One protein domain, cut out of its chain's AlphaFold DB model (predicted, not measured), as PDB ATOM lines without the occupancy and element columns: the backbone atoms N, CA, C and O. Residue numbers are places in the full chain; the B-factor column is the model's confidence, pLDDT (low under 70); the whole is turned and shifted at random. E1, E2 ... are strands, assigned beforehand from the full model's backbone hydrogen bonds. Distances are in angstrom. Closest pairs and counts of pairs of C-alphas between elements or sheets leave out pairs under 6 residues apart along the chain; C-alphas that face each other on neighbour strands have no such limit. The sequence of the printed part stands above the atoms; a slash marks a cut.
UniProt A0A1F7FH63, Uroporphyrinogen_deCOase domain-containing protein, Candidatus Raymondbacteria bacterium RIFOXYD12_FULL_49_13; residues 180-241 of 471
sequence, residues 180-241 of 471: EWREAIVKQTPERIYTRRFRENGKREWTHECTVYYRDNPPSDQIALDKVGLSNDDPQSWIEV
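AT A GLANCE: This is residues 180 to 241 of the 471 residues of the protein "Uroporphyrinogen_deCOase domain-containing protein" of Candidatus Raymondbacteria bacterium RIFOXYD12_FULL_49_13 (UniProt A0A1F7FH63). One strongly twisted sheet is built along a single long strand, E2, with E1 along one side of it and, on the other side, E3 and E4 one after the other; E5 lies beyond E4. From E5 the last stretch, residues 225 to 241, comes back without a named element and ends in a short pairing beside E1. The 62 printed residues hold no named helix and five named strands, E1 to E5 in chain order; the sheet is branched, its neighbour pairs are antiparallel, and the class is all strand. The whole is compact, with a radius of gyration of the C-alphas of 11.3 A, yet elongated, spanning 38 by 22 by 19 A.

IN THESE COORDINATES: E2, residues 192 to 201, is the longest strand, 29.8 A from C-alpha 192 at (109.833, 97.801, 91.898) to C-alpha 201 at (96.750, 81.008, 71.112). E1, residues 182 to 188, measures 17.5 A, E3, residues 203 to 206, 10.0 A, and E4, residues 209 to 214, 16.2 A. E5, residues 220 to 224, measures 10.7 A and ends with C-alpha 224 at (101.417, 85.046, 94.134).

HOW THE PARTS SIT: E2 has three neighbours in staggered pairing. E1 lies on one side of it, beside residues 192 to 198; the two form a hairpin at 145 degrees between directions, with N 184 and O 196 within hydrogen-bond range at 2.9 A. On the other side of E2 lie E3, beside residues 197 to 201, and E4, beside residues 192 to 196. E2 and E3 are a hairpin at 151 degrees, with N 199 and O 205 at 3.0 A; E1, E2 and E3 make a meander, each strand the antiparallel neighbour of the one before. E3 runs on into E4 across a break of two residues, at 53 degrees. E4 stands at 144 degrees to E2, with N 193 and O 213 at 2.8 A. E5 lies on the other side of E4 from E2; E4 and E5 are a hairpin at 141 degrees, with N 212 and O 220 at 2.8 A. E1, E3 and E5 are edge strands, and E1 is apart from E3 and E5. Residues 239 to 240 pair antiparallel with residues 184 to 185 of E1.

THE WHOLE: The two C-alphas farthest apart are those of Gly 202, between E2 and E3, and Asp 216, between E4 and E5, 38.1 A. The links between the strands are tight, and the printed part has no cut. The C-alphas of residues 225 to 241 lie 8 to 13 A from the mean of all C-alphas. The mean pLDDT of the printed part is 94.4, and no printed residue is under 70.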
ATOM      1  N   GLU A 180     105.770  80.227  73.685       85.00
ATOM      2  CA  GLU A 180     104.894  81.342  73.291       85.00
ATOM      3  C   GLU A 180     104.671  82.344  74.434       85.00
ATOM      4  O   GLU A 180     104.003  83.367  74.253       85.00
ATOM      5  N   TRP A 181     105.195  82.036  75.625       90.75
ATOM      6  CA  TRP A 181     105.110  82.919  76.776       90.75
ATOM      7  C   TRP A 181     106.012  84.131  76.574       90.75
ATOM      8  O   TRP A 181     107.233  84.018  76.502       90.75
ATOM      9  N   ARG A 182     105.386  85.301  76.555       91.56
ATOM     10  CA  ARG A 182     106.025  86.612  76.526       91.56
ATOM     11  C   ARG A 182     105.892  87.270  77.884       91.56
ATOM     12  O   ARG A 182     104.902  87.066  78.582       91.56
ATOM     13  N   GLU A 183     106.886  88.052  78.270       94.88
ATOM     14  CA  GLU A 183     106.881  88.780  79.534       94.88
ATOM     15  C   GLU A 183     106.368  90.206  79.325       94.88
ATOM     16  O   GLU A 183     106.707  90.863  78.343       94.88
ATOM     17  N   ALA A 184     105.541  90.697  80.246       97.00
ATOM     18  CA  ALA A 184     105.057  92.066  80.214       97.00
ATOM     19  C   ALA A 184     105.047  92.708  81.598       97.00
ATOM     20  O   ALA A 184     104.638  92.095  82.584       97.00
ATOM     21  N   ILE A 185     105.437  93.979  81.656       98.12
ATOM     22  CA  ILE A 185     105.305  94.835  82.832       98.12
ATOM     23  C   ILE A 185     103.828  95.164  83.020       98.12
ATOM     24  O   ILE A 185     103.213  95.776  82.150       98.12
ATOM     25  N   VAL A 186     103.276  94.795  84.174       97.62
ATOM     26  CA  VAL A 186     101.870  95.045  84.542       97.62
ATOM     27  C   VAL A 186     101.723  96.138  85.601       97.62
ATOM     28  O   VAL A 186     100.640  96.679  85.800       97.62
ATOM     29  N   LYS A 187     102.812  96.472  86.301       97.19
ATOM     30  CA  LYS A 187     102.871  97.565  87.277       97.19
ATOM     31  C   LYS A 187     104.317  98.004  87.467       97.19
ATOM     32  O   LYS A 187     105.225  97.178  87.477       97.19
ATOM     33  N   GLN A 188     104.524  99.294  87.695       97.19
ATOM     34  CA  GLN A 188     105.829  99.850  88.036       97.19
ATOM     35  C   GLN A 188     105.681 100.906  89.130       97.19
ATOM     36  O   GLN A 188     104.744 101.702  89.127       97.19
ATOM     37  N   THR A 189     106.608 100.896  90.080       96.44
ATOM     38  CA  THR A 189     106.768 101.908  91.126       96.44
ATOM     39  C   THR A 189     108.200 102.453  91.083       96.44
ATOM     40  O   THR A 189     109.037 101.915  90.352       96.44
ATOM     41  N   PRO A 190     108.534 103.494  91.867       96.75
ATOM     42  CA  PRO A 190     109.912 103.968  91.962       96.75
ATOM     43  C   PRO A 190     110.917 102.910  92.431       96.75
ATOM     44  O   PRO A 190     112.093 103.058  92.115       96.75
ATOM     45  N   GLU A 191     110.480 101.855  93.129       96.56
ATOM     46  CA  GLU A 191     111.365 100.840  93.727       96.56
ATOM     47  C   GLU A 191     111.204  99.429  93.159       96.56
ATOM     48  O   GLU A 191     112.062  98.575  93.398       96.56
ATOM     49  N   ARG A 192     110.123  99.148  92.415       97.62
ATOM     50  CA  ARG A 192     109.833  97.801  91.898       97.62
ATOM     51  C   ARG A 192     109.168  97.824  90.524       97.62
ATOM     52  O   ARG A 192     108.317  98.672  90.257       97.62
ATOM     53  N   ILE A 193     109.489  96.837  89.695       98.25
ATOM     54  CA  ILE A 193     108.771  96.513  88.459       98.25
ATOM     55  C   ILE A 193     108.142  95.133  88.630       98.25
ATOM     56  O   ILE A 193     108.803  94.197  89.066       98.25
ATOM     57  N   TYR A 194     106.864  95.011  88.294       98.06
ATOM     58  CA  TYR A 194     106.121  93.761  88.376       98.06
ATOM     59  C   TYR A 194     105.799  93.300  86.969       98.06
ATOM     60  O   TYR A 194     105.202  94.051  86.189       98.06
ATOM     61  N   THR A 195     106.162  92.064  86.662       97.88
ATOM     62  CA  THR A 195     105.878  91.460  85.363       97.88
ATOM     63  C   THR A 195     105.002  90.228  85.515       97.88
ATOM     64  O   THR A 195     105.033  89.545  86.538       97.88
ATOM     65  N   ARG A 196     104.207  89.948  84.485       97.00
ATOM     66  CA  ARG A 196     103.505  88.675  84.302       97.00
ATOM     67  C   ARG A 196     103.841  88.142  82.920       97.00
ATOM     68  O   ARG A 196     104.092  88.914  81.993       97.00
ATOM     69  N   ARG A 197     103.808  86.821  82.775       95.44
ATOM     70  CA  ARG A 197     103.912  86.171  81.468       95.44
ATOM     71  C   ARG A 197     102.525  85.986  80.856       95.44
ATOM     72  O   ARG A 197     101.583  85.671  81.591       95.44
ATOM     73  N   PHE A 198     102.419  86.140  79.539       94.88
ATOM     74  CA  PHE A 198     101.210  85.876  78.758       94.88
ATOM     75  C   PHE A 198     101.514  85.142  77.449       94.88
ATOM     76  O   PHE A 198     102.610  85.258  76.909       94.88
ATOM     77  N   ARG A 199     100.533  84.411  76.920       94.19
ATOM     78  CA  ARG A 199     100.574  83.804  75.576       94.19
ATOM     79  C   ARG A 199      99.284  84.092  74.815       94.19
ATOM     80  O   ARG A 199      98.276  84.459  75.420       94.19
ATOM     81  N   GLU A 200      99.305  83.936  73.493       90.00
ATOM     82  CA  GLU A 200      98.161  84.234  72.620       90.00
ATOM     83  C   GLU A 200      97.913  83.127  71.595       90.00
ATOM     84  O   GLU A 200      98.336  83.225  70.446       90.00
ATOM     85  N   ASN A 201      97.145  82.111  71.993       82.94
ATOM     86  CA  ASN A 201      96.750  81.008  71.112       82.94
ATOM     87  C   ASN A 201      95.244  81.062  70.861       82.94
ATOM     88  O   ASN A 201      94.467  80.296  71.427       82.94
ATOM     89  N   GLY A 202      94.807  82.054  70.085       84.25
ATOM     90  CA  GLY A 202      93.389  82.341  69.835       84.25
ATOM     91  C   GLY A 202      92.663  83.035  70.998       84.25
ATOM     92  O   GLY A 202      91.760  83.833  70.757       84.25
ATOM     93  N   LYS A 203      93.093  82.812  72.245       87.19
ATOM     94  CA  LYS A 203      92.714  83.593  73.431       87.19
ATOM     95  C   LYS A 203      93.970  83.940  74.229       87.19
ATOM     96  O   LYS A 203      94.883  83.121  74.324       87.19
ATOM     97  N   ARG A 204      94.011  85.150  74.791       92.12
ATOM     98  CA  ARG A 204      95.094  85.554  75.687       92.12
ATOM     99  C   ARG A 204      94.940  84.870  77.040       92.12
ATOM    100  O   ARG A 204      93.850  84.856  77.608       92.12
ATOM    101  N   GLU A 205      96.041  84.331  77.533       95.00
ATOM    102  CA  GLU A 205      96.145  83.700  78.844       95.00
ATOM    103  C   GLU A 205      97.300  84.337  79.608       95.00
ATOM    104  O   GLU A 205      98.382  84.519  79.047       95.00
ATOM    105  N   TRP A 206      97.065  84.661  80.879       95.94
ATOM    106  CA  TRP A 206      98.055  85.235  81.779       95.94
ATOM    107  C   TRP A 206      98.401  84.261  82.899       95.94
ATOM    108  O   TRP A 206      97.541  83.575  83.440       95.94
ATOM    109  N   THR A 207      99.666  84.270  83.303       95.31
ATOM    110  CA  THR A 207     100.128  83.576  84.513       95.31
ATOM    111  C   THR A 207      99.451  84.124  85.776       95.31
ATOM    112  O   THR A 207      99.183  85.324  85.872       95.31
ATOM    113  N   HIS A 208      99.196  83.254  86.759       94.44
ATOM    114  CA  HIS A 208      98.609  83.598  88.070       94.44
ATOM    115  C   HIS A 208      99.660  83.960  89.136       94.44
ATOM    116  O   HIS A 208      99.376  84.027  90.329       94.44
ATOM    117  N   GLU A 209     100.882  84.207  88.687       95.50
ATOM    118  CA  GLU A 209     102.048  84.585  89.469       95.50
ATOM    119  C   GLU A 209     102.742  85.757  88.770       95.50
ATOM    120  O   GLU A 209     102.490  86.033  87.593       95.50
ATOM    121  N   CYS A 210     103.615  86.455  89.486       96.62
ATOM    122  CA  CYS A 210     104.424  87.531  88.933       96.62
ATOM    123  C   CYS A 210     105.901  87.371  89.287       96.62
ATOM    124  O   CYS A 210     106.256  86.714  90.269       96.62
ATOM    125  N   THR A 211     106.747  88.042  88.508       97.75
ATOM    126  CA  THR A 211     108.134  88.308  88.884       97.75
ATOM    127  C   THR A 211     108.244  89.750  89.362       97.75
ATOM    128  O   THR A 211     107.815  90.686  88.675       97.75
ATOM    129  N   VAL A 212     108.830  89.937  90.543       98.00
ATOM    130  CA  VAL A 212     109.112  91.248  91.130       98.00
ATOM    131  C   VAL A 212     110.578  91.577  90.905       98.00
ATOM    132  O   VAL A 212     111.459  90.958  91.495       98.00
ATOM    133  N   TYR A 213     110.842  92.582  90.082       97.81
ATOM    134  CA  TYR A 213     112.172  93.139  89.882       97.81
ATOM    135  C   TYR A 213     112.376  94.322  90.820       97.81
ATOM    136  O   TYR A 213     111.611  95.289  90.790       97.81
ATOM    137  N   TYR A 214     113.418  94.264  91.640       96.88
ATOM    138  CA  TYR A 214     113.759  95.331  92.575       96.88
ATOM    139  C   TYR A 214     114.766  96.292  91.945       96.88
ATOM    140  O   TYR A 214     115.548  95.922  91.066       96.88
ATOM    141  N   ARG A 215     114.761  97.546  92.405       95.88
ATOM    142  CA  ARG A 215     115.763  98.535  91.986       95.88
ATOM    143  C   ARG A 215     117.176  98.106  92.369       95.88
ATOM    144  O   ARG A 215     118.117  98.421  91.651       95.88
ATOM    145  N   ASP A 216     117.338  97.428  93.495       92.62
ATOM    146  CA  ASP A 216     118.632  97.271  94.150       92.62
ATOM    147  C   ASP A 216     118.911  95.835  94.634       92.62
ATOM    148  O   ASP A 216     119.916  95.588  95.293       92.62
ATOM    149  N   ASN A 217     118.047  94.882  94.281       93.69
ATOM    150  CA  ASN A 217     118.167  93.472  94.643       93.69
ATOM    151  C   ASN A 217     117.791  92.561  93.459       93.69
ATOM    152  O   ASN A 217     117.077  93.007  92.552       93.69
ATOM    153  N   PRO A 218     118.274  91.301  93.428       93.69
ATOM    154  CA  PRO A 218     117.853  90.317  92.431       93.69
ATOM    155  C   PRO A 218     116.332  90.105  92.443       93.69
ATOM    156  O   PRO A 218     115.702  90.330  93.479       93.69
ATOM    157  N   PRO A 219     115.725  89.704  91.314       95.44
ATOM    158  CA  PRO A 219     114.285  89.509  91.238       95.44
ATOM    159  C   PRO A 219     113.814  88.316  92.075       95.44
ATOM    160  O   PRO A 219     114.540  87.340  92.248       95.44
ATOM    161  N   SER A 220     112.558  88.386  92.513       94.81
ATOM    162  CA  SER A 220     111.830  87.256  93.097       94.81
ATOM    163  C   SER A 220     110.787  86.778  92.093       94.81
ATOM    164  O   SER A 220     109.938  87.570  91.675       94.81
ATOM    165  N   ASP A 221     110.858  85.512  91.694       93.19
ATOM    166  CA  ASP A 221     109.928  84.878  90.760       93.19
ATOM    167  C   ASP A 221     108.810  84.113  91.486       93.19
ATOM    168  O   ASP A 221     108.829  83.961  92.707       93.19
ATOM    169  N   GLN A 222     107.802  83.681  90.721       91.88
ATOM    170  CA  GLN A 222     106.697  82.833  91.198       91.88
ATOM    171  C   GLN A 222     105.950  83.408  92.416       91.88
ATOM    172  O   GLN A 222     105.461  82.697  93.296       91.88
ATOM    173  N   ILE A 223     105.854  84.740  92.488       94.25
ATOM    174  CA  ILE A 223     105.178  85.420  93.589       94.25
ATOM    175  C   ILE A 223     103.683  85.495  93.290       94.25
ATOM    176  O   ILE A 223     103.268  86.092  92.293       94.25
ATOM    177  N   ALA A 224     102.872  84.928  94.185       93.94
ATOM    178  CA  ALA A 224     101.417  85.046  94.134       93.94
ATOM    179  C   ALA A 224     100.979  86.524  94.082       93.94
ATOM    180  O   ALA A 224     101.527  87.378  94.787       93.94
ATOM    181  N   LEU A 225     100.007  86.830  93.220       96.12
ATOM    182  CA  LEU A 225      99.623  88.206  92.876       96.12
ATOM    183  C   LEU A 225      99.097  88.996  94.087       96.12
ATOM    184  O   LEU A 225      99.436  90.166  94.273       96.12
ATOM    185  N   ASP A 226      98.332  88.341  94.953       94.69
ATOM    186  CA  ASP A 226      97.761  88.917  96.169       94.69
ATOM    187  C   ASP A 226      98.835  89.339  97.188       94.69
ATOM    188  O   ASP A 226      98.726  90.417  97.779       94.69
ATOM    189  N   LYS A 227      99.931  88.574  97.316       94.31
ATOM    190  CA  LYS A 227     101.068  88.896  98.203       94.31
ATOM    191  C   LYS A 227     101.744  90.226  97.868       94.31
ATOM    192  O   LYS A 227     102.422  90.802  98.718       94.31
ATOM    193  N   VAL A 228     101.574  90.721  96.645       94.62
ATOM    194  CA  VAL A 228     102.152  91.988  96.168       94.62
ATOM    195  C   VAL A 228     101.097  93.043  95.821       94.62
ATOM    196  O   VAL A 228     101.421  94.093  95.254       94.62
ATOM    197  N   GLY A 229      99.833  92.793  96.177       94.00
ATOM    198  CA  GLY A 229      98.722  93.707  95.920       94.00
ATOM    199  C   GLY A 229      98.432  93.904  94.428       94.00
ATOM    200  O   GLY A 229      98.131  95.025  94.002       94.00
ATOM    201  N   LEU A 230      98.593  92.850  93.624       94.88
ATOM    202  CA  LEU A 230      98.100  92.765  92.249       94.88
ATOM    203  C   LEU A 230      96.765  92.006  92.226       94.88
ATOM    204  O   LEU A 230      96.549  91.107  93.034       94.88
ATOM    205  N   SER A 231      95.867  92.374  91.303       92.69
ATOM    206  CA  SER A 231      94.626  91.616  91.088       92.69
ATOM    207  C   SER A 231      94.926  90.263  90.438       92.69
ATOM    208  O   SER A 231      95.859  90.156  89.640       92.69
ATOM    209  N   ASN A 232      94.090  89.267  90.738       92.31
ATOM    210  CA  ASN A 232      94.066  87.985  90.032       92.31
ATOM    211  C   ASN A 232      93.433  88.083  88.634       92.31
ATOM    212  O   ASN A 232      93.593  87.161  87.835       92.31
ATOM    213  N   ASP A 233      92.748  89.188  88.329       93.56
ATOM    214  CA  ASP A 233      92.188  89.450  87.002       93.56
ATOM    215  C   ASP A 233      93.284  89.701  85.953       93.56
ATOM    216  O   ASP A 233      94.450  89.986  86.260       93.56
ATOM    217  N   ASP A 234      92.897  89.642  84.680       94.06
ATOM    218  CA  ASP A 234      93.776  90.018  83.575       94.06
ATOM    219  C   ASP A 234      94.157  91.511  83.656       94.06
ATOM    220  O   ASP A 234      93.303  92.370  83.931       94.06
ATOM    221  N   PRO A 235      95.436  91.857  83.403       93.19
ATOM    222  CA  PRO A 235      95.891  93.236  83.458       93.19
ATOM    223  C   PRO A 235      95.213  94.064  82.360       93.19
ATOM    224  O   PRO A 235      95.181  93.682  81.192       93.19
ATOM    225  N   GLN A 236      94.698  95.235  82.738       91.88
ATOM    226  CA  GLN A 236      94.017  96.153  81.814       91.88
ATOM    227  C   GLN A 236      94.999  96.941  80.930       91.88
ATOM    228  O   GLN A 236      94.631  97.420  79.861       91.88
ATOM    229  N   SER A 237      96.252  97.075  81.370       93.62
ATOM    230  CA  SER A 237      97.349  97.687  80.624       93.62
ATOM    231  C   SER A 237      98.660  96.970  80.938       93.62
ATOM    232  O   SER A 237      98.859  96.470  82.046       93.62
ATOM    233  N   TRP A 238      99.546  96.891  79.947       96.38
ATOM    234  CA  TRP A 238     100.861  96.281  80.097       96.38
ATOM    235  C   TRP A 238     101.844  96.834  79.061       96.38
ATOM    236  O   TRP A 238     101.441  97.425  78.057       96.38
ATOM    237  N   ILE A 239     103.134  96.626  79.313       96.94
ATOM    238  CA  ILE A 239     104.225  96.918  78.377       96.94
ATOM    239  C   ILE A 239     104.978  95.613  78.149       96.94
ATOM    240  O   ILE A 239     105.529  95.057  79.097       96.94
ATOM    241  N   GLU A 240     104.972  95.104  76.920       95.00
ATOM    242  CA  GLU A 240     105.732  93.902  76.566       95.00
ATOM    243  C   GLU A 240     107.238  94.162  76.712       95.00
ATOM    244  O   GLU A 240     107.733  95.237  76.368       95.00
ATOM    245  N   VAL A 241     107.948  93.187  77.271       93.69
ATOM    246  CA  VAL A 241     109.386  93.248  77.518       93.69
ATOM    247  C   VAL A 241     110.100  92.530  76.384       93.69
ATOM    248  O   VAL A 241     109.871  91.345  76.145       93.69
TER     249      VAL A 241